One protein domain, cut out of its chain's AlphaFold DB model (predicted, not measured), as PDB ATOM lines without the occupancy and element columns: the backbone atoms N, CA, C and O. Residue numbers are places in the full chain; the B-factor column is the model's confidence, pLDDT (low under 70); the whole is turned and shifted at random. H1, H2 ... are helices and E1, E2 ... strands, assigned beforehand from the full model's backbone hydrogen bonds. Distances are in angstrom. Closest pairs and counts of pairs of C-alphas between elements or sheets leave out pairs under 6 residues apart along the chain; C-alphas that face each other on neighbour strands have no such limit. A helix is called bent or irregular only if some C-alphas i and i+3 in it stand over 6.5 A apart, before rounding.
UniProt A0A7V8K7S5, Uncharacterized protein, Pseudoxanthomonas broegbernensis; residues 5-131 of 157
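This is residues 5 to 131 of the 157 residues of an uncharacterized protein of Pseudoxanthomonas broegbernensis (UniProt A0A7V8K7S5). One strongly twisted sheet of five strands has helices H1, H3 and H5 over one face and no named helix over the other, while H2 folds back beside H1. Small H4 sits near the ends of E1 and E3, and the long link after it, residues 83 to 101, runs past the E1 edge before E4. The 127 printed residues hold five named helices and five named strands in the order E1 H1 H2 H3 E2 E3 H4 E4 H5 E5; the mixed sheet runs E1 E3 E2 E4 E5, and the class is mixed, helices and strands. The whole is compact, with a radius of gyration of the C-alphas of 13.4 A, and only just flat, spanning 37 by 35 by 20 A.

E1, residues 5 to 10, begins at C-alpha 5 (-1.007, 57.583, -47.839) and is 16.9 A long. H1, residues 17 to 29, is 18.2 A long; H2 is residues 34 to 43 and H3 residues 45 to 53. H2 is only just irregular: C-alphas 36 and 39 are 6.9 A apart. E2 is residues 62 to 65. E3, residues 70 to 76, is 19.9 A long and begins at C-alpha 70 (-6.213, 60.454, -49.477). H4 is residues 79 to 82, E4 residues 102 to 107 and H5 residues 112 to 120. E5, residues 126 to 130, ends at C-alpha 130 (-15.273, 49.600, -61.668).

E1 and E3 are parallel, with N 7 and O 72 at 2.9 A. E3 and E2, a hairpin, are antiparallel, with N 62 and O 73 at 2.8 A. E2 and E4 are antiparallel, with N 104 and O 63 at 2.8 A. E4 and E5 are parallel, with N 127 and O 103 at 2.8 A. H1, H3 and H5 lie on the same face, making two layers, helices on one face of a sheet. H1 is over E3 at a height of 9.4 A, H3 over E4 at 9.0 A, and H5 over E5 at 7.7 A. E4, H5, E5 form a strand-helix-strand unit, two parallel neighbour strands with a helix between, and E3, H4, E4 a split one, with E2 between its strands; both crossovers are right-handed. H1 touches H2, closest at the C-alphas of Thr 29 and Arg 38, 6.1 A; they form a helical hairpin at a shallow tilt of 21 degrees. With residues 17 to 22 alone, H1 touches H3 at a steep tilt of 62 degrees, closest at the C-alphas of Ala 17 and Ser 49, 5.0 A. H3 and H5 only just touch, with 3 pairs of C-alphas within 8 A, the closest those of Val 47 and Val 115, 6.7 A. H4 only grazes the sheet, and H2 is not on it. Every O i to N i+4 pair is within hydrogen-bond range in H1, H3 and H5, and 4 of 6 in H2; H4 is too short for such a pair.

The C-alphas farthest apart, those of Ser 85 and Ala 121, are 37.7 A apart. The printed part has no cut, and H4 to E4 is the one long link. Mean pLDDT of the printed part is 95.9, and no printed residue is under 70.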
ATOM      1  N   ALA A   5      -1.512  58.684 -48.649       95.00
ATOM      2  CA  ALA A   5      -1.007  57.583 -47.839       95.00
ATOM      3  C   ALA A   5      -1.348  56.241 -48.500       95.00
ATOM      4  O   ALA A   5      -2.424  56.086 -49.078       95.00
ATOM      5  N   ARG A   6      -0.442  55.266 -48.394       96.12
ATOM      6  CA  ARG A   6      -0.659  53.879 -48.824       96.12
ATOM      7  C   ARG A   6      -0.617  52.950 -47.614       96.12
ATOM      8  O   ARG A   6       0.219  53.149 -46.729       96.12
ATOM      9  N   ARG A   7      -1.513  51.971 -47.579       97.69
ATOM     10  CA  ARG A   7      -1.504  50.845 -46.646       97.69
ATOM     11  C   ARG A   7      -1.717  49.553 -47.417       97.69
ATOM     12  O   ARG A   7      -2.441  49.544 -48.411       97.69
ATOM     13  N   ASP A   8      -1.099  48.496 -46.927       97.94
ATOM     14  CA  ASP A   8      -1.077  47.188 -47.565       97.94
ATOM     15  C   ASP A   8      -1.443  46.161 -46.492       97.94
ATOM     16  O   ASP A   8      -0.729  46.017 -45.498       97.94
ATOM     17  N   PHE A   9      -2.605  45.530 -46.644       98.31
ATOM     18  CA  PHE A   9      -3.151  44.584 -45.678       98.31
ATOM     19  C   PHE A   9      -2.945  43.156 -46.168       98.31
ATOM     20  O   PHE A   9      -3.296  42.827 -47.296       98.31
ATOM     21  N   ARG A  10      -2.433  42.272 -45.317       98.06
ATOM     22  CA  ARG A  10      -2.301  40.848 -45.665       98.06
ATOM     23  C   ARG A  10      -3.647  40.149 -45.499       98.06
ATOM     24  O   ARG A  10      -4.102  39.979 -44.380       98.06
ATOM     25  N   SER A  11      -4.314  39.781 -46.583       98.00
ATOM     26  CA  SER A  11      -5.644  39.162 -46.547       98.00
ATOM     27  C   SER A  11      -5.544  37.628 -46.524       98.00
ATOM     28  O   SER A  11      -4.767  37.066 -45.751       98.00
ATOM     29  N   THR A  12      -6.336  36.930 -47.334       96.69
ATOM     30  CA  THR A  12      -6.365  35.463 -47.409       96.69
ATOM     31  C   THR A  12      -5.048  34.907 -47.962       96.69
ATOM     32  O   THR A  12      -4.609  35.399 -48.997       96.69
ATOM     33  N   PRO A  13      -4.436  33.860 -47.368       97.00
ATOM     34  CA  PRO A  13      -4.915  33.043 -46.247       97.00
ATOM     35  C   PRO A  13      -4.417  33.481 -44.858       97.00
ATOM     36  O   PRO A  13      -4.775  32.836 -43.876       97.00
ATOM     37  N   HIS A  14      -3.616  34.545 -44.740       97.44
ATOM     38  CA  HIS A  14      -3.140  35.040 -43.439       97.44
ATOM     39  C   HIS A  14      -4.296  35.407 -42.492       97.44
ATOM     40  O   HIS A  14      -4.235  35.122 -41.296       97.44
ATOM     41  N   ARG A  15      -5.366  35.999 -43.031       97.56
ATOM     42  CA  ARG A  15      -6.650  36.221 -42.351       97.56
ATOM     43  C   ARG A  15      -7.794  36.112 -43.357       97.56
ATOM     44  O   ARG A  15      -7.578  36.278 -44.552       97.56
ATOM     45  N   ASP A  16      -9.019  35.875 -42.896       98.06
ATOM     46  CA  ASP A  16     -10.165  35.858 -43.807       98.06
ATOM     47  C   ASP A  16     -10.562  37.274 -44.283       98.06
ATOM     48  O   ASP A  16     -10.134  38.306 -43.742       98.06
ATOM     49  N   ALA A  17     -11.397  37.345 -45.321       98.25
ATOM     50  CA  ALA A  17     -11.834  38.611 -45.906       98.25
ATOM     51  C   ALA A  17     -12.610  39.502 -44.916       98.25
ATOM     52  O   ALA A  17     -12.515  40.732 -44.969       98.25
ATOM     53  N   ARG A  18     -13.342  38.898 -43.971       98.19
ATOM     54  CA  ARG A  18     -14.126  39.629 -42.970       98.19
ATOM     55  C   ARG A  18     -13.229  40.255 -41.912       98.19
ATOM     56  O   ARG A  18     -13.454  41.405 -41.537       98.19
ATOM     57  N   GLN A  19     -12.221  39.526 -41.452       98.56
ATOM     58  CA  GLN A  19     -11.203  40.033 -40.545       98.56
ATOM     59  C   GLN A  19     -10.370  41.120 -41.230       98.56
ATOM     60  O   GLN A  19     -10.167  42.176 -40.643       98.56
ATOM     61  N   THR A  20     -10.014  40.934 -42.506       98.56
ATOM     62  CA  THR A  20      -9.351  41.974 -43.314       98.56
ATOM     63  C   THR A  20     -10.154  43.274 -43.318       98.56
ATOM     64  O   THR A  20      -9.610  44.338 -43.024       98.56
ATOM     65  N   TRP A  21     -11.462  43.207 -43.591       98.62
ATOM     66  CA  TRP A  21     -12.311  44.395 -43.527       98.62
ATOM     67  C   TRP A  21     -12.373  44.988 -42.117       98.62
ATOM     68  O   TRP A  21     -12.279  46.202 -41.961       98.62
ATOM     69  N   ALA A  22     -12.507  44.160 -41.081       98.50
ATOM     70  CA  ALA A  22     -12.555  44.632 -39.698       98.50
ATOM     71  C   ALA A  22     -11.286  45.406 -39.297       98.50
ATOM     72  O   ALA A  22     -11.399  46.454 -38.654       98.50
ATOM     73  N   ASP A  23     -10.112  44.944 -39.730       98.44
ATOM     74  CA  ASP A  23      -8.826  45.596 -39.471       98.44
ATOM     75  C   ASP A  23      -8.692  46.909 -40.260       98.44
ATOM     76  O   ASP A  23      -8.245  47.921 -39.714       98.44
ATOM     77  N   ILE A  24      -9.183  46.954 -41.505       98.25
ATOM     78  CA  ILE A  24      -9.292  48.200 -42.284       98.25
ATOM     79  C   ILE A  24     -10.190  49.211 -41.561       98.25
ATOM     80  O   ILE A  24      -9.814  50.374 -41.395       98.25
ATOM     81  N   VAL A  25     -11.360  48.784 -41.075       98.19
ATOM     82  CA  VAL A  25     -12.265  49.647 -40.302       98.19
ATOM     83  C   VAL A  25     -11.593  50.126 -39.018       98.19
ATOM     84  O   VAL A  25     -11.731  51.296 -38.663       98.19
ATOM     85  N   ALA A  26     -10.853  49.266 -38.316       98.00
ATOM     86  CA  ALA A  26     -10.101  49.654 -37.126       98.00
ATOM     87  C   ALA A  26      -9.056  50.736 -37.443       98.00
ATOM     88  O   ALA A  26      -9.034  51.760 -36.764       98.00
ATOM     89  N   LEU A  27      -8.276  50.570 -38.516       97.69
ATOM     90  CA  LEU A  27      -7.290  51.559 -38.959       97.69
ATOM     91  C   LEU A  27      -7.938  52.903 -39.324       97.69
ATOM     92  O   LEU A  27      -7.451  53.954 -38.906       97.69
ATOM     93  N   LEU A  28      -9.054  52.888 -40.059       96.94
ATOM     94  CA  LEU A  28      -9.745  54.112 -40.475       96.94
ATOM     95  C   LEU A  28     -10.450  54.825 -39.313       96.94
ATOM     96  O   LEU A  28     -10.567  56.048 -39.317       96.94
ATOM     97  N   THR A  29     -10.906  54.079 -38.306       96.62
ATOM     98  CA  THR A  29     -11.682  54.627 -37.179       96.62
ATOM     99  C   THR A  29     -10.870  54.860 -35.906       96.62
ATOM    100  O   THR A  29     -11.436  55.258 -34.893       96.62
ATOM    101  N   ALA A  30      -9.547  54.684 -35.951       93.38
ATOM    102  CA  ALA A  30      -8.659  54.942 -34.815       93.38
ATOM    103  C   ALA A  30      -8.517  56.439 -34.458       93.38
ATOM    104  O   ALA A  30      -7.975  56.775 -33.408       93.38
ATOM    105  N   SER A  31      -8.985  57.339 -35.328       90.38
ATOM    106  CA  SER A  31      -8.931  58.796 -35.143       90.38
ATOM    107  C   SER A  31     -10.227  59.373 -34.563       90.38
ATOM    108  O   SER A  31     -11.242  58.687 -34.464       90.38
ATOM    109  N   ALA A  32     -10.214  60.662 -34.206       85.19
ATOM    110  CA  ALA A  32     -11.325  61.341 -33.533       85.19
ATOM    111  C   ALA A  32     -12.676  61.230 -34.272       85.19
ATOM    112  O   ALA A  32     -13.699  60.991 -33.629       85.19
ATOM    113  N   SER A  33     -12.695  61.341 -35.606       87.00
ATOM    114  CA  SER A  33     -13.931  61.211 -36.407       87.00
ATOM    115  C   SER A  33     -14.427  59.761 -36.538       87.00
ATOM    116  O   SER A  33     -15.559  59.514 -36.956       87.00
ATOM    117  N   GLY A  34     -13.608  58.782 -36.143       86.06
ATOM    118  CA  GLY A  34     -13.871  57.359 -36.325       86.06
ATOM    119  C   GLY A  34     -15.103  56.840 -35.590       86.06
ATOM    120  O   GLY A  34     -15.800  55.977 -36.116       86.06
ATOM    121  N   GLY A  35     -15.422  57.385 -34.412       90.19
ATOM    122  CA  GLY A  35     -16.571  56.938 -33.616       90.19
ATOM    123  C   GLY A  35     -17.914  57.095 -34.338       90.19
ATOM    124  O   GLY A  35     -18.747  56.194 -34.283       90.19
ATOM    125  N   ALA A  36     -18.099  58.204 -35.061       92.50
ATOM    126  CA  ALA A  36     -19.324  58.474 -35.816       92.50
ATOM    127  C   ALA A  36     -19.381  57.708 -37.149       92.50
ATOM    128  O   ALA A  36     -20.461  57.334 -37.589       92.50
ATOM    129  N   ALA A  37     -18.228  57.451 -37.777       94.56
ATOM    130  CA  ALA A  37     -18.147  56.776 -39.072       94.56
ATOM    131  C   ALA A  37     -18.140  55.238 -38.976       94.56
ATOM    132  O   ALA A  37     -18.496  54.545 -39.931       94.56
ATOM    133  N   ARG A  38     -17.739  54.675 -37.828       96.31
ATOM    134  CA  ARG A  38     -17.616  53.222 -37.634       96.31
ATOM    135  C   ARG A  38     -18.908  52.443 -37.925       96.31
ATOM    136  O   ARG A  38     -18.790  51.405 -38.576       96.31
ATOM    137  N   PRO A  39     -20.112  52.877 -37.495       96.44
ATOM    138  CA  PRO A  39     -21.347  52.146 -37.782       96.44
ATOM    139  C   PRO A  39     -21.595  51.947 -39.282       96.44
ATOM    140  O   PRO A  39     -21.923  50.833 -39.690       96.44
ATOM    141  N   ASP A  40     -21.349  52.973 -40.101       95.06
ATOM    142  CA  ASP A  40     -21.522  52.910 -41.558       95.06
ATOM    143  C   ASP A  40     -20.584  51.874 -42.192       95.06
ATOM    144  O   ASP A  40     -21.001  51.056 -43.015       95.06
ATOM    145  N   LEU A  41     -19.316  51.865 -41.767       97.19
ATOM    146  CA  LEU A  41     -18.307  50.925 -42.261       97.19
ATOM    147  C   LEU A  41     -18.569  49.483 -41.799       97.19
ATOM    148  O   LEU A  41     -18.325  48.527 -42.538       97.19
ATOM    149  N   VAL A  42     -19.094  49.304 -40.586       97.94
ATOM    150  CA  VAL A  42     -19.484  47.984 -40.069       97.94
ATOM    151  C   VAL A  42     -20.741  47.467 -40.774       97.94
ATOM    152  O   VAL A  42     -20.817  46.276 -41.075       97.94
ATOM    153  N   ALA A  43     -21.706  48.332 -41.102       97.56
ATOM    154  CA  ALA A  43     -22.941  47.930 -41.778       97.56
ATOM    155  C   ALA A  43     -22.667  47.269 -43.142       97.56
ATOM    156  O   ALA A  43     -23.282  46.252 -43.499       97.56
ATOM    157  N   VAL A  44     -21.701  47.802 -43.894       98.00
ATOM    158  CA  VAL A  44     -21.305  47.286 -45.214       98.00
ATOM    159  C   VAL A  44     -20.369  46.074 -45.161       98.00
ATOM    160  O   VAL A  44     -20.026  45.550 -46.217       98.00
ATOM    161  N   ALA A  45     -20.006  45.572 -43.973       98.00
ATOM    162  CA  ALA A  45     -18.982  44.536 -43.817       98.00
ATOM    163  C   ALA A  45     -19.204  43.293 -44.685       98.00
ATOM    164  O   ALA A  45     -18.251  42.795 -45.268       98.00
ATOM    165  N   GLY A  46     -20.445  42.816 -44.827       97.88
ATOM    166  CA  GLY A  46     -20.733  41.663 -45.690       97.88
ATOM    167  C   GLY A  46     -20.404  41.912 -47.167       97.88
ATOM    168  O   GLY A  46     -19.819  41.054 -47.814       97.88
ATOM    169  N   VAL A  47     -20.717  43.106 -47.676       98.06
ATOM    170  CA  VAL A  47     -20.461  43.475 -49.077       98.06
ATOM    171  C   VAL A  47     -18.967  43.708 -49.297       98.06
ATOM    172  O   VAL A  47     -18.391  43.164 -50.230       98.06
ATOM    173  N   ALA A  48     -18.317  44.443 -48.392       98.06
ATOM    174  CA  ALA A  48     -16.879  44.684 -48.462       98.06
ATOM    175  C   ALA A  48     -16.058  43.387 -48.341       98.06
ATOM    176  O   ALA A  48     -15.055  43.233 -49.029       98.06
ATOM    177  N   SER A  49     -16.505  42.432 -47.516       98.31
ATOM    178  CA  SER A  49     -15.855  41.119 -47.398       98.31
ATOM    179  C   SER A  49     -15.965  40.309 -48.690       98.31
ATOM    180  O   SER A  49     -15.003  39.636 -49.032       98.31
ATOM    181  N   SER A  50     -17.091  40.388 -49.417       97.94
ATOM    182  CA  SER A  50     -17.219  39.760 -50.745       97.94
ATOM    183  C   SER A  50     -16.173  40.327 -51.698       97.94
ATOM    184  O   SER A  50     -15.329  39.589 -52.180       97.94
ATOM    185  N   VAL A  51     -16.122  41.656 -51.827       97.69
ATOM    186  CA  VAL A  51     -15.158  42.345 -52.702       97.69
ATOM    187  C   VAL A  51     -13.701  41.993 -52.363       97.69
ATOM    188  O   VAL A  51     -12.866  41.845 -53.254       97.69
ATOM    189  N   ILE A  52     -13.374  41.853 -51.074       98.19
ATOM    190  CA  ILE A  52     -12.040  41.417 -50.639       98.19
ATOM    191  C   ILE A  52     -11.796  39.946 -50.990       98.19
ATOM    192  O   ILE A  52     -10.684  39.621 -51.395       98.19
ATOM    193  N   ALA A  53     -12.790  39.069 -50.829       97.81
ATOM    194  CA  ALA A  53     -12.678  37.652 -51.171       97.81
ATOM    195  C   ALA A  53     -12.471  37.439 -52.679       97.81
ATOM    196  O   ALA A  53     -11.650  36.605 -53.055       97.81
ATOM    197  N   ASP A  54     -13.111  38.265 -53.508       96.69
ATOM    198  CA  ASP A  54     -12.949  38.298 -54.970       96.69
ATOM    199  C   ASP A  54     -11.620  38.952 -55.404       96.69
ATOM    200  O   ASP A  54     -11.316  39.091 -56.586       96.69
ATOM    201  N   GLN A  55     -10.784  39.348 -54.438       96.88
ATOM    202  CA  GLN A  55      -9.468  39.949 -54.647       96.88
ATOM    203  C   GLN A  55      -9.481  41.274 -55.426       96.88
ATOM    204  O   GLN A  55      -8.453  41.697 -55.966       96.88
ATOM    205  N   GLY A  56     -10.614  41.985 -55.443       94.69
ATOM    206  CA  GLY A  56     -10.731  43.305 -56.072       94.69
ATOM    207  C   GLY A  56      -9.641  44.292 -55.613       94.69
ATOM    208  O   GLY A  56      -9.034  44.958 -56.457       94.69
ATOM    209  N   PRO A  57      -9.314  44.352 -54.303       97.19
ATOM    210  CA  PRO A  57      -8.270  45.222 -53.763       97.19
ATOM    211  C   PRO A  57      -6.803  44.819 -54.020       97.19
ATOM    212  O   PRO A  57      -5.919  45.429 -53.414       97.19
ATOM    213  N   ARG A  58      -6.518  43.800 -54.851       96.38
ATOM    214  CA  ARG A  58      -5.143  43.320 -55.112       96.38
ATOM    215  C   ARG A  58      -4.299  44.373 -55.834       96.38
ATOM    216  O   ARG A  58      -3.353  44.915 -55.274       96.38
ATOM    217  N   ASP A  59      -4.681  44.696 -57.066       93.88
ATOM    218  CA  ASP A  59      -3.937  45.630 -57.931       93.88
ATOM    219  C   ASP A  59      -4.539  47.035 -57.933       93.88
ATOM    220  O   ASP A  59      -3.920  48.020 -58.347       93.88
ATOM    221  N   VAL A  60      -5.777  47.135 -57.459       96.00
ATOM    222  CA  VAL A  60      -6.586  48.340 -57.510       96.00
ATOM    223  C   VAL A  60      -7.005  48.668 -56.079       96.00
ATOM    224  O   VAL A  60      -7.628  47.836 -55.444       96.00
ATOM    225  N   PRO A  61      -6.705  49.854 -55.525       97.31
ATOM    226  CA  PRO A  61      -6.899  50.085 -54.099       97.31
ATOM    227  C   PRO A  61      -8.351  50.401 -53.741       97.31
ATOM    228  O   PRO A  61      -9.067  51.073 -54.494       97.31
ATOM    229  N   ILE A  62      -8.724  50.065 -52.511       98.00
ATOM    230  CA  ILE A  62      -9.786  50.772 -51.796       98.00
ATOM    231  C   ILE A  62      -9.306  52.207 -51.563       98.00
ATOM    232  O   ILE A  62      -8.197  52.438 -51.070       98.00
ATOM    233  N   ILE A  63     -10.124  53.184 -51.941       97.31
ATOM    234  CA  ILE A  63      -9.771  54.602 -51.839       97.31
ATOM    235  C   ILE A  63     -10.619  55.253 -50.761       97.31
ATOM    236  O   ILE A  63     -11.842  55.192 -50.809       97.31
ATOM    237  N   VAL A  64      -9.960  55.929 -49.825       97.00
ATOM    238  CA  VAL A  64     -10.608  56.761 -48.815       97.00
ATOM    239  C   VAL A  64     -10.261  58.216 -49.083       97.00
ATOM    240  O   VAL A  64      -9.084  58.585 -49.151       97.00
ATOM    241  N   THR A  65     -11.287  59.039 -49.256       95.94
ATOM    242  CA  THR A  65     -11.170  60.494 -49.365       95.94
ATOM    243  C   THR A  65     -11.777  61.146 -48.137       95.94
ATOM    244  O   THR A  65     -12.760  60.642 -47.604       95.94
ATOM    245  N   CYS A  66     -11.204  62.265 -47.710       94.38
ATOM    246  CA  CYS A  66     -11.659  63.063 -46.578       94.38
ATOM    247  C   CYS A  66     -11.158  64.507 -46.736       94.38
ATOM    248  O   CYS A  66     -10.439  64.815 -47.693       94.38
ATOM    249  N   ASP A  67     -11.454  65.369 -45.763       93.75
ATOM    250  CA  ASP A  67     -10.892  66.720 -45.643       93.75
ATOM    251  C   ASP A  67      -9.417  66.655 -45.196       93.75
ATOM    252  O   ASP A  67      -9.038  67.070 -44.094       93.75
ATOM    253  N   GLY A  68      -8.569  66.057 -46.033       91.81
ATOM    254  CA  GLY A  68      -7.186  65.740 -45.708       91.81
ATOM    255  C   GLY A  68      -6.505  64.849 -46.753       91.81
ATOM    256  O   GLY A  68      -6.907  64.827 -47.919       91.81
ATOM    257  N   PRO A  69      -5.431  64.140 -46.360       94.50
ATOM    258  CA  PRO A  69      -4.753  63.197 -47.236       94.50
ATOM    259  C   PRO A  69      -5.677  62.063 -47.692       94.50
ATOM    260  O   PRO A  69      -6.463  61.530 -46.914       94.50
ATOM    261  N   ARG A  70      -5.529  61.643 -48.950       94.94
ATOM    262  CA  ARG A  70      -6.213  60.454 -49.477       94.94
ATOM    263  C   ARG A  70      -5.499  59.195 -48.986       94.94
ATOM    264  O   ARG A  70      -4.273  59.133 -49.067       94.94
ATOM    265  N   THR A  71      -6.238  58.168 -48.587       96.44
ATOM    266  CA  THR A  71      -5.665  56.855 -48.241       96.44
ATOM    267  C   THR A  71      -5.972  55.847 -49.343       96.44
ATOM    268  O   THR A  71      -7.115  55.730 -49.781       96.44
ATOM    269  N   ARG A  72      -4.955  55.119 -49.802       97.50
ATOM    270  CA  ARG A  72      -5.081  53.956 -50.688       97.50
ATOM    271  C   ARG A  72      -4.776  52.702 -49.888       97.50
ATOM    272  O   ARG A  72      -3.726  52.640 -49.253       97.50
ATOM    273  N   ILE A  73      -5.677  51.735 -49.928       98.31
ATOM    274  CA  ILE A  73      -5.555  50.480 -49.196       98.31
ATOM    275  C   ILE A  73      -5.569  49.339 -50.205       98.31
ATOM    276  O   ILE A  73      -6.534  49.200 -50.957       98.31
ATOM    277  N   TYR A  74      -4.500  48.558 -50.219       98.19
ATOM    278  CA  TYR A  74      -4.370  47.342 -51.013       98.19
ATOM    279  C   TYR A  74      -4.467  46.114 -50.114       98.19
ATOM    280  O   TYR A  74      -4.218  46.205 -48.907       98.19
ATOM    281  N   CYS A  75      -4.793  44.976 -50.718       98.25
ATOM    282  CA  CYS A  75      -4.764  43.682 -50.054       98.25
ATOM    283  C   CYS A  75      -3.775  42.741 -50.752       98.25
ATOM    284  O   CYS A  75      -3.815  42.585 -51.971       98.25
ATOM    285  N   HIS A  76      -2.921  42.086 -49.972       98.12
ATOM    286  CA  HIS A  76      -2.102  40.963 -50.418       98.12
ATOM    287  C   HIS A  76      -2.850  39.652 -50.210       98.12
ATOM    288  O   HIS A  76      -3.626  39.524 -49.261       98.12
ATOM    289  N   TYR A  77      -2.601  38.685 -51.084       97.88
ATOM    290  CA  TYR A  77      -3.310  37.412 -51.124       97.88
ATOM    291  C   TYR A  77      -2.337  36.267 -51.405       97.88
ATOM    292  O   TYR A  77      -1.245  36.499 -51.919       97.88
ATOM    293  N   ASP A  78      -2.761  35.038 -51.121       96.69
ATOM    294  CA  ASP A  78      -2.004  33.811 -51.377       96.69
ATOM    295  C   ASP A  78      -0.621  33.863 -50.703       96.69
ATOM    296  O   ASP A  78      -0.525  34.200 -49.518       96.69
ATOM    297  N   ASP A  79       0.449  33.560 -51.435       97.12
ATOM    298  CA  ASP A  79       1.816  33.587 -50.914       97.12
ATOM    299  C   ASP A  79       2.223  34.989 -50.429       97.12
ATOM    300  O   ASP A  79       2.868  35.117 -49.385       97.12
ATOM    301  N   ASP A  80       1.765  36.054 -51.101       96.44
ATOM    302  CA  ASP A  80       2.089  37.432 -50.711       96.44
ATOM    303  C   ASP A  80       1.492  37.800 -49.348       96.44
ATOM    304  O   ASP A  80       2.050  38.639 -48.640       96.44
ATOM    305  N   ALA A  81       0.357  37.199 -48.972       96.38
ATOM    306  CA  ALA A  81      -0.253  37.421 -47.664       96.38
ATOM    307  C   ALA A  81       0.512  36.715 -46.535       96.38
ATOM    308  O   ALA A  81       0.417  37.131 -45.379       96.38
ATOM    309  N   LEU A  82       1.254  35.650 -46.848       96.12
ATOM    310  CA  LEU A  82       2.043  34.896 -45.874       96.12
ATOM    311  C   LEU A  82       3.402  35.548 -45.586       96.12
ATOM    312  O   LEU A  82       3.943  35.355 -44.498       96.12
ATOM    313  N   ASP A  83       3.923  36.355 -46.510       94.44
ATOM    314  CA  ASP A  83       5.150  37.125 -46.304       94.44
ATOM    315  C   ASP A  83       4.909  38.313 -45.352       94.44
ATOM    316  O   ASP A  83       4.149  39.244 -45.633       94.44
ATOM    317  N   GLU A  84       5.568  38.300 -44.191       90.00
ATOM    318  CA  GLU A  84       5.445  39.365 -43.190       90.00
ATOM    319  C   GLU A  84       5.979  40.720 -43.670       90.00
ATOM    320  O   GLU A  84       5.561  41.754 -43.148       90.00
ATOM    321  N   SER A  85       6.854  40.735 -44.678       92.62
ATOM    322  CA  SER A  85       7.430  41.964 -45.227       92.62
ATOM    323  C   SER A  85       6.482  42.733 -46.155       92.62
ATOM    324  O   SER A  85       6.674  43.933 -46.356       92.62
ATOM    325  N   ASN A  86       5.419  42.089 -46.649       88.06
ATOM    326  CA  ASN A  86       4.424  42.701 -47.538       88.06
ATOM    327  C   ASN A  86       3.334  43.496 -46.793       88.06
ATOM    328  O   ASN A  86       2.497  44.150 -47.410       88.06
ATOM    329  N   GLY A  87       3.313  43.467 -45.456       89.69
ATOM    330  CA  GLY A  87       2.349  44.225 -44.657       89.69
ATOM    331  C   GLY A  87       2.797  45.661 -44.367       89.69
ATOM    332  O   GLY A  87       3.887  45.897 -43.852       89.69
ATOM    333  N   ASN A  88       1.909  46.632 -44.582       95.12
ATOM    334  CA  ASN A  88       2.058  48.006 -44.102       95.12
ATOM    335  C   ASN A  88       0.739  48.477 -43.481       95.12
ATOM    336  O   ASN A  88      -0.046  49.192 -44.107       95.12
ATOM    337  N   GLU A  89       0.508  48.059 -42.236       94.69
ATOM    338  CA  GLU A  89      -0.748  48.260 -41.494       94.69
ATOM    339  C   GLU A  89      -0.588  49.249 -40.324       94.69
ATOM    340  O   GLU A  89      -1.408  49.310 -39.410       94.69
ATOM    341  N   ALA A  90       0.486  50.047 -40.332       94.94
ATOM    342  CA  ALA A  90       0.751  51.027 -39.283       94.94
ATOM    343  C   ALA A  90      -0.354  52.096 -39.205       94.94
ATOM    344  O   ALA A  90      -0.940  52.484 -40.219       94.94
ATOM    345  N   ALA A  91      -0.586  52.649 -38.012       94.50
ATOM    346  CA  ALA A  91      -1.560  53.721 -37.815       94.50
ATOM    347  C   ALA A  91      -1.331  54.905 -38.778       94.50
ATOM    348  O   ALA A  91      -0.212  55.183 -39.228       94.50
ATOM    349  N   LEU A  92      -2.409  55.604 -39.127       94.50
ATOM    350  CA  LEU A  92      -2.336  56.816 -39.936       94.50
ATOM    351  C   LEU A  92      -2.031  58.014 -39.029       94.50
ATOM    352  O   LEU A  92      -2.644  58.181 -37.981       94.50
ATOM    353  N   GLY A  93      -1.088  58.863 -39.440       93.81
ATOM    354  CA  GLY A  93      -0.710  60.079 -38.703       93.81
ATOM    355  C   GLY A  93      -1.685  61.253 -38.867       93.81
ATOM    356  O   GLY A  93      -1.324  62.390 -38.582       93.81
ATOM    357  N   PHE A  94      -2.882  61.003 -39.396       93.88
ATOM    358  CA  PHE A  94      -3.941  61.979 -39.654       93.88
ATOM    359  C   PHE A  94      -5.304  61.291 -39.525       93.88
ATOM    360  O   PHE A  94      -5.368  60.065 -39.535       93.88
ATOM    361  N   ASP A  95      -6.380  62.076 -39.450       95.38
ATOM    362  CA  ASP A  95      -7.752  61.559 -39.420       95.38
ATOM    363  C   ASP A  95      -8.251  61.255 -40.848       95.38
ATOM    364  O   ASP A  95      -8.490  62.199 -41.609       95.38
ATOM    365  N   PRO A  96      -8.396  59.973 -41.239       95.19
ATOM    366  CA  PRO A  96      -8.742  59.592 -42.606       95.19
ATOM    367  C   PRO A  96     -10.240  59.681 -42.906       95.19
ATOM    368  O   PRO A  96     -10.639  59.390 -44.029       95.19
ATOM    369  N   LEU A  97     -11.068  60.046 -41.921       96.31
ATOM    370  CA  LEU A  97     -12.524  60.164 -42.049       96.31
ATOM    371  C   LEU A  97     -13.014  61.550 -41.603       96.31
ATOM    372  O   LEU A  97     -14.160  61.724 -41.193       96.31
ATOM    373  N   LYS A  98     -12.138  62.555 -41.667       95.06
ATOM    374  CA  LYS A  98     -12.480  63.935 -41.332       95.06
ATOM    375  C   LYS A  98     -13.408  64.549 -42.386       95.06
ATOM    376  O   LYS A  98     -13.102  64.503 -43.575       95.06
ATOM    377  N   GLY A  99     -14.477  65.206 -41.939       94.12
ATOM    378  CA  GLY A  99     -15.349  66.008 -42.803       94.12
ATOM    379  C   GLY A  99     -16.153  65.173 -43.800       94.12
ATOM    380  O   GLY A  99     -16.740  64.160 -43.416       94.12
ATOM    381  N   GLU A 100     -16.188  65.590 -45.068       93.31
ATOM    382  CA  GLU A 100     -16.952  64.909 -46.124       93.31
ATOM    383  C   GLU A 100     -16.207  63.685 -46.668       93.31
ATOM    384  O   GLU A 100     -15.720  63.646 -47.800       93.31
ATOM    385  N   TRP A 101     -16.105  62.659 -45.824       95.81
ATOM    386  CA  TRP A 101     -15.410  61.431 -46.171       95.81
ATOM    387  C   TRP A 101     -16.242  60.503 -47.063       95.81
ATOM    388  O   TRP A 101     -17.479  60.491 -47.023       95.81
ATOM    389  N   GLN A 102     -15.531  59.695 -47.849       97.19
ATOM    390  CA  GLN A 102     -16.085  58.645 -48.699       97.19
ATOM    391  C   GLN A 102     -15.097  57.476 -48.798       97.19
ATOM    392  O   GLN A 102     -13.883  57.683 -48.835       97.19
ATOM    393  N   VAL A 103     -15.623  56.251 -48.865       97.88
ATOM    394  CA  VAL A 103     -14.853  55.029 -49.141       97.88
ATOM    395  C   VAL A 103     -15.314  54.436 -50.465       97.88
ATOM    396  O   VAL A 103     -16.500  54.190 -50.655       97.88
ATOM    397  N   SER A 104     -14.376  54.188 -51.371       97.56
ATOM    398  CA  SER A 104     -14.623  53.623 -52.693       97.56
ATOM    399  C   SER A 104     -13.991  52.238 -52.811       97.56
ATOM    400  O   SER A 104     -12.769  52.099 -52.706       97.56
ATOM    401  N   LEU A 105     -14.831  51.222 -53.019       97.75
ATOM    402  CA  LEU A 105     -14.437  49.827 -53.196       97.75
ATOM    403  C   LEU A 105     -14.253  49.508 -54.691       97.75
ATOM    404  O   LEU A 105     -15.153  49.817 -55.476       97.75
ATOM    405  N   PRO A 106     -13.122  48.905 -55.097       97.50
ATOM    406  CA  PRO A 106     -12.918  48.434 -56.462       97.50
ATOM    407  C   PRO A 106     -13.651  47.114 -56.688       97.50
ATOM    408  O   PRO A 106     -13.483  46.181 -55.910       97.50
ATOM    409  N   VAL A 107     -14.452  47.045 -57.743       96.12
ATOM    410  CA  VAL A 107     -15.322  45.904 -58.048       96.12
ATOM    411  C   VAL A 107     -15.186  45.557 -59.526       96.12
ATOM    412  O   VAL A 107     -14.980  46.446 -60.356       96.12
ATOM    413  N   ASP A 108     -15.291  44.276 -59.863       94.00
ATOM    414  CA  ASP A 108     -15.390  43.844 -61.253       94.00
ATOM    415  C   ASP A 108     -16.695  44.344 -61.897       94.00
ATOM    416  O   ASP A 108     -17.719  44.548 -61.238       94.00
ATOM    417  N   ALA A 109     -16.666  44.582 -63.209       94.31
ATOM    418  CA  ALA A 109     -17.787  45.188 -63.930       94.31
ATOM    419  C   ALA A 109     -19.092  44.373 -63.805       94.31
ATOM    420  O   ALA A 109     -20.182  44.945 -63.768       94.31
ATOM    421  N   GLU A 110     -18.976  43.046 -63.712       95.12
ATOM    422  CA  GLU A 110     -20.106  42.123 -63.555       95.12
ATOM    423  C   GLU A 110     -20.808  42.250 -62.197       95.12
ATOM    424  O   GLU A 110     -22.032  42.122 -62.115       95.12
ATOM    425  N   ASP A 111     -20.060  42.607 -61.154       95.94
ATOM    426  CA  ASP A 111     -20.566  42.726 -59.788       95.94
ATOM    427  C   ASP A 111     -21.001  44.152 -59.425       95.94
ATOM    428  O   ASP A 111     -21.752  44.373 -58.469       95.94
ATOM    429  N   LEU A 112     -20.587  45.144 -60.217       95.44
ATOM    430  CA  LEU A 112     -20.800  46.562 -59.933       95.44
ATOM    431  C   LEU A 112     -22.265  46.905 -59.623       95.44
ATOM    432  O   LEU A 112     -22.540  47.672 -58.694       95.44
ATOM    433  N   ALA A 113     -23.211  46.338 -60.377       97.19
ATOM    434  CA  ALA A 113     -24.634  46.636 -60.233       97.19
ATOM    435  C   ALA A 113     -25.188  46.187 -58.870       97.19
ATOM    436  O   ALA A 113     -25.826  46.981 -58.168       97.19
ATOM    437  N   TRP A 114     -24.930  44.937 -58.472       96.31
ATOM    438  CA  TRP A 114     -25.459  44.410 -57.216       96.31
ATOM    439  C   TRP A 114     -24.710  44.989 -56.011       96.31
ATOM    440  O   TRP A 114     -25.354  45.351 -55.023       96.31
ATOM    441  N   VAL A 115     -23.384  45.163 -56.107       97.44
ATOM    442  CA  VAL A 115     -22.577  45.750 -55.029       97.44
ATOM    443  C   VAL A 115     -23.020  47.186 -54.766       97.44
ATOM    444  O   VAL A 115     -23.274  47.556 -53.620       97.44
ATOM    445  N   THR A 116     -23.200  47.993 -55.816       97.00
ATOM    446  CA  THR A 116     -23.670  49.380 -55.678       97.00
ATOM    447  C   THR A 116     -25.044  49.445 -55.012       97.00
ATOM    448  O   THR A 116     -25.253  50.266 -54.115       97.00
ATOM    449  N   ALA A 117     -25.981  48.579 -55.409       97.12
ATOM    450  CA  ALA A 117     -27.308  48.522 -54.799       97.12
ATOM    451  C   ALA A 117     -27.242  48.129 -53.311       97.12
ATOM    452  O   ALA A 117     -27.871  48.775 -52.469       97.12
ATOM    453  N   ALA A 118     -26.435  47.120 -52.972       97.25
ATOM    454  CA  ALA A 118     -26.271  46.636 -51.604       97.25
ATOM    455  C   ALA A 118     -25.582  47.659 -50.684       97.25
ATOM    456  O   ALA A 118     -25.948  47.772 -49.510       97.25
ATOM    457  N   LEU A 119     -24.613  48.422 -51.203       96.75
ATOM    458  CA  LEU A 119     -23.957  49.504 -50.466       96.75
ATOM    459  C   LEU A 119     -24.914  50.673 -50.216       96.75
ATOM    460  O   LEU A 119     -25.049  51.096 -49.069       96.75
ATOM    461  N   ARG A 120     -25.643  51.135 -51.243       95.25
ATOM    462  CA  ARG A 120     -26.603  52.251 -51.121       95.25
ATOM    463  C   ARG A 120     -27.708  51.988 -50.102       95.25
ATOM    464  O   ARG A 120     -28.167  52.922 -49.455       95.25
ATOM    465  N   ALA A 121     -28.118  50.730 -49.935       95.88
ATOM    466  CA  ALA A 121     -29.100  50.344 -48.924       95.88
ATOM    467  C   ALA A 121     -28.590  50.506 -47.476       95.88
ATOM    468  O   ALA A 121     -29.390  50.484 -46.543       95.88
ATOM    469  N   LYS A 122     -27.272  50.635 -47.277       95.50
ATOM    470  CA  LYS A 122     -26.621  50.609 -45.958       95.50
ATOM    471  C   LYS A 122     -25.862  51.886 -45.615       95.50
ATOM    472  O   LYS A 122     -25.803  52.246 -44.447       95.50
ATOM    473  N   SER A 123     -25.255  52.542 -46.600       93.31
ATOM    474  CA  SER A 123     -24.495  53.774 -46.409       93.31
ATOM    475  C   SER A 123     -24.530  54.632 -47.670       93.31
ATOM    476  O   SER A 123     -24.449  54.127 -48.788       93.31
ATOM    477  N   ALA A 124     -24.596  55.951 -47.488       93.31
ATOM    478  CA  ALA A 124     -24.436  56.918 -48.575       93.31
ATOM    479  C   ALA A 124     -22.958  57.247 -48.873       93.31
ATOM    480  O   ALA A 124     -22.657  57.832 -49.911       93.31
ATOM    481  N   ARG A 125     -22.037  56.896 -47.960       95.69
ATOM    482  CA  ARG A 125     -20.613  57.274 -48.016       95.69
ATOM    483  C   ARG A 125     -19.693  56.145 -48.470       95.69
ATOM    484  O   ARG A 125     -18.532  56.401 -48.775       95.69
ATOM    485  N   VAL A 126     -20.181  54.909 -48.525       96.88
ATOM    486  CA  VAL A 126     -19.434  53.785 -49.097       96.88
ATOM    487  C   VAL A 126     -19.989  53.485 -50.480       96.88
ATOM    488  O   VAL A 126     -21.172  53.185 -50.627       96.88
ATOM    489  N   VAL A 127     -19.139  53.582 -51.494       97.25
ATOM    490  CA  VAL A 127     -19.504  53.429 -52.903       97.25
ATOM    491  C   VAL A 127     -18.659  52.344 -53.559       97.25
ATOM    492  O   VAL A 127     -17.542  52.066 -53.126       97.25
ATOM    493  N   ALA A 128     -19.190  51.736 -54.612       96.62
ATOM    494  CA  ALA A 128     -18.438  50.851 -55.490       96.62
ATOM    495  C   ALA A 128     -18.052  51.591 -56.768       96.62
ATOM    496  O   ALA A 128     -18.718  52.548 -57.168       96.62
ATOM    497  N   ARG A 129     -16.975  51.136 -57.395       95.69
ATOM    498  CA  ARG A 129     -16.523  51.594 -58.707       95.69
ATOM    499  C   ARG A 129     -15.987  50.417 -59.502       95.69
ATOM    500  O   ARG A 129     -15.523  49.444 -58.906       95.69
ATOM    501  N   ASP A 130     -15.973  50.555 -60.819       93.88
ATOM    502  CA  ASP A 130     -15.273  49.600 -61.668       93.88
ATOM    503  C   ASP A 130     -13.769  49.653 -61.344       93.88
ATOM    504  O   ASP A 130     -13.167  50.725 -61.179       93.88
ATOM    505  N   ARG A 131     -13.147  48.486 -61.192       91.00
ATOM    506  CA  ARG A 131     -11.712  48.388 -60.922       91.00
ATOM    507  C   ARG A 131     -10.856  48.922 -62.079       91.00
ATOM    508  O   ARG A 131      -9.752  49.395 -61.821       91.00
TER     509      ARG A 131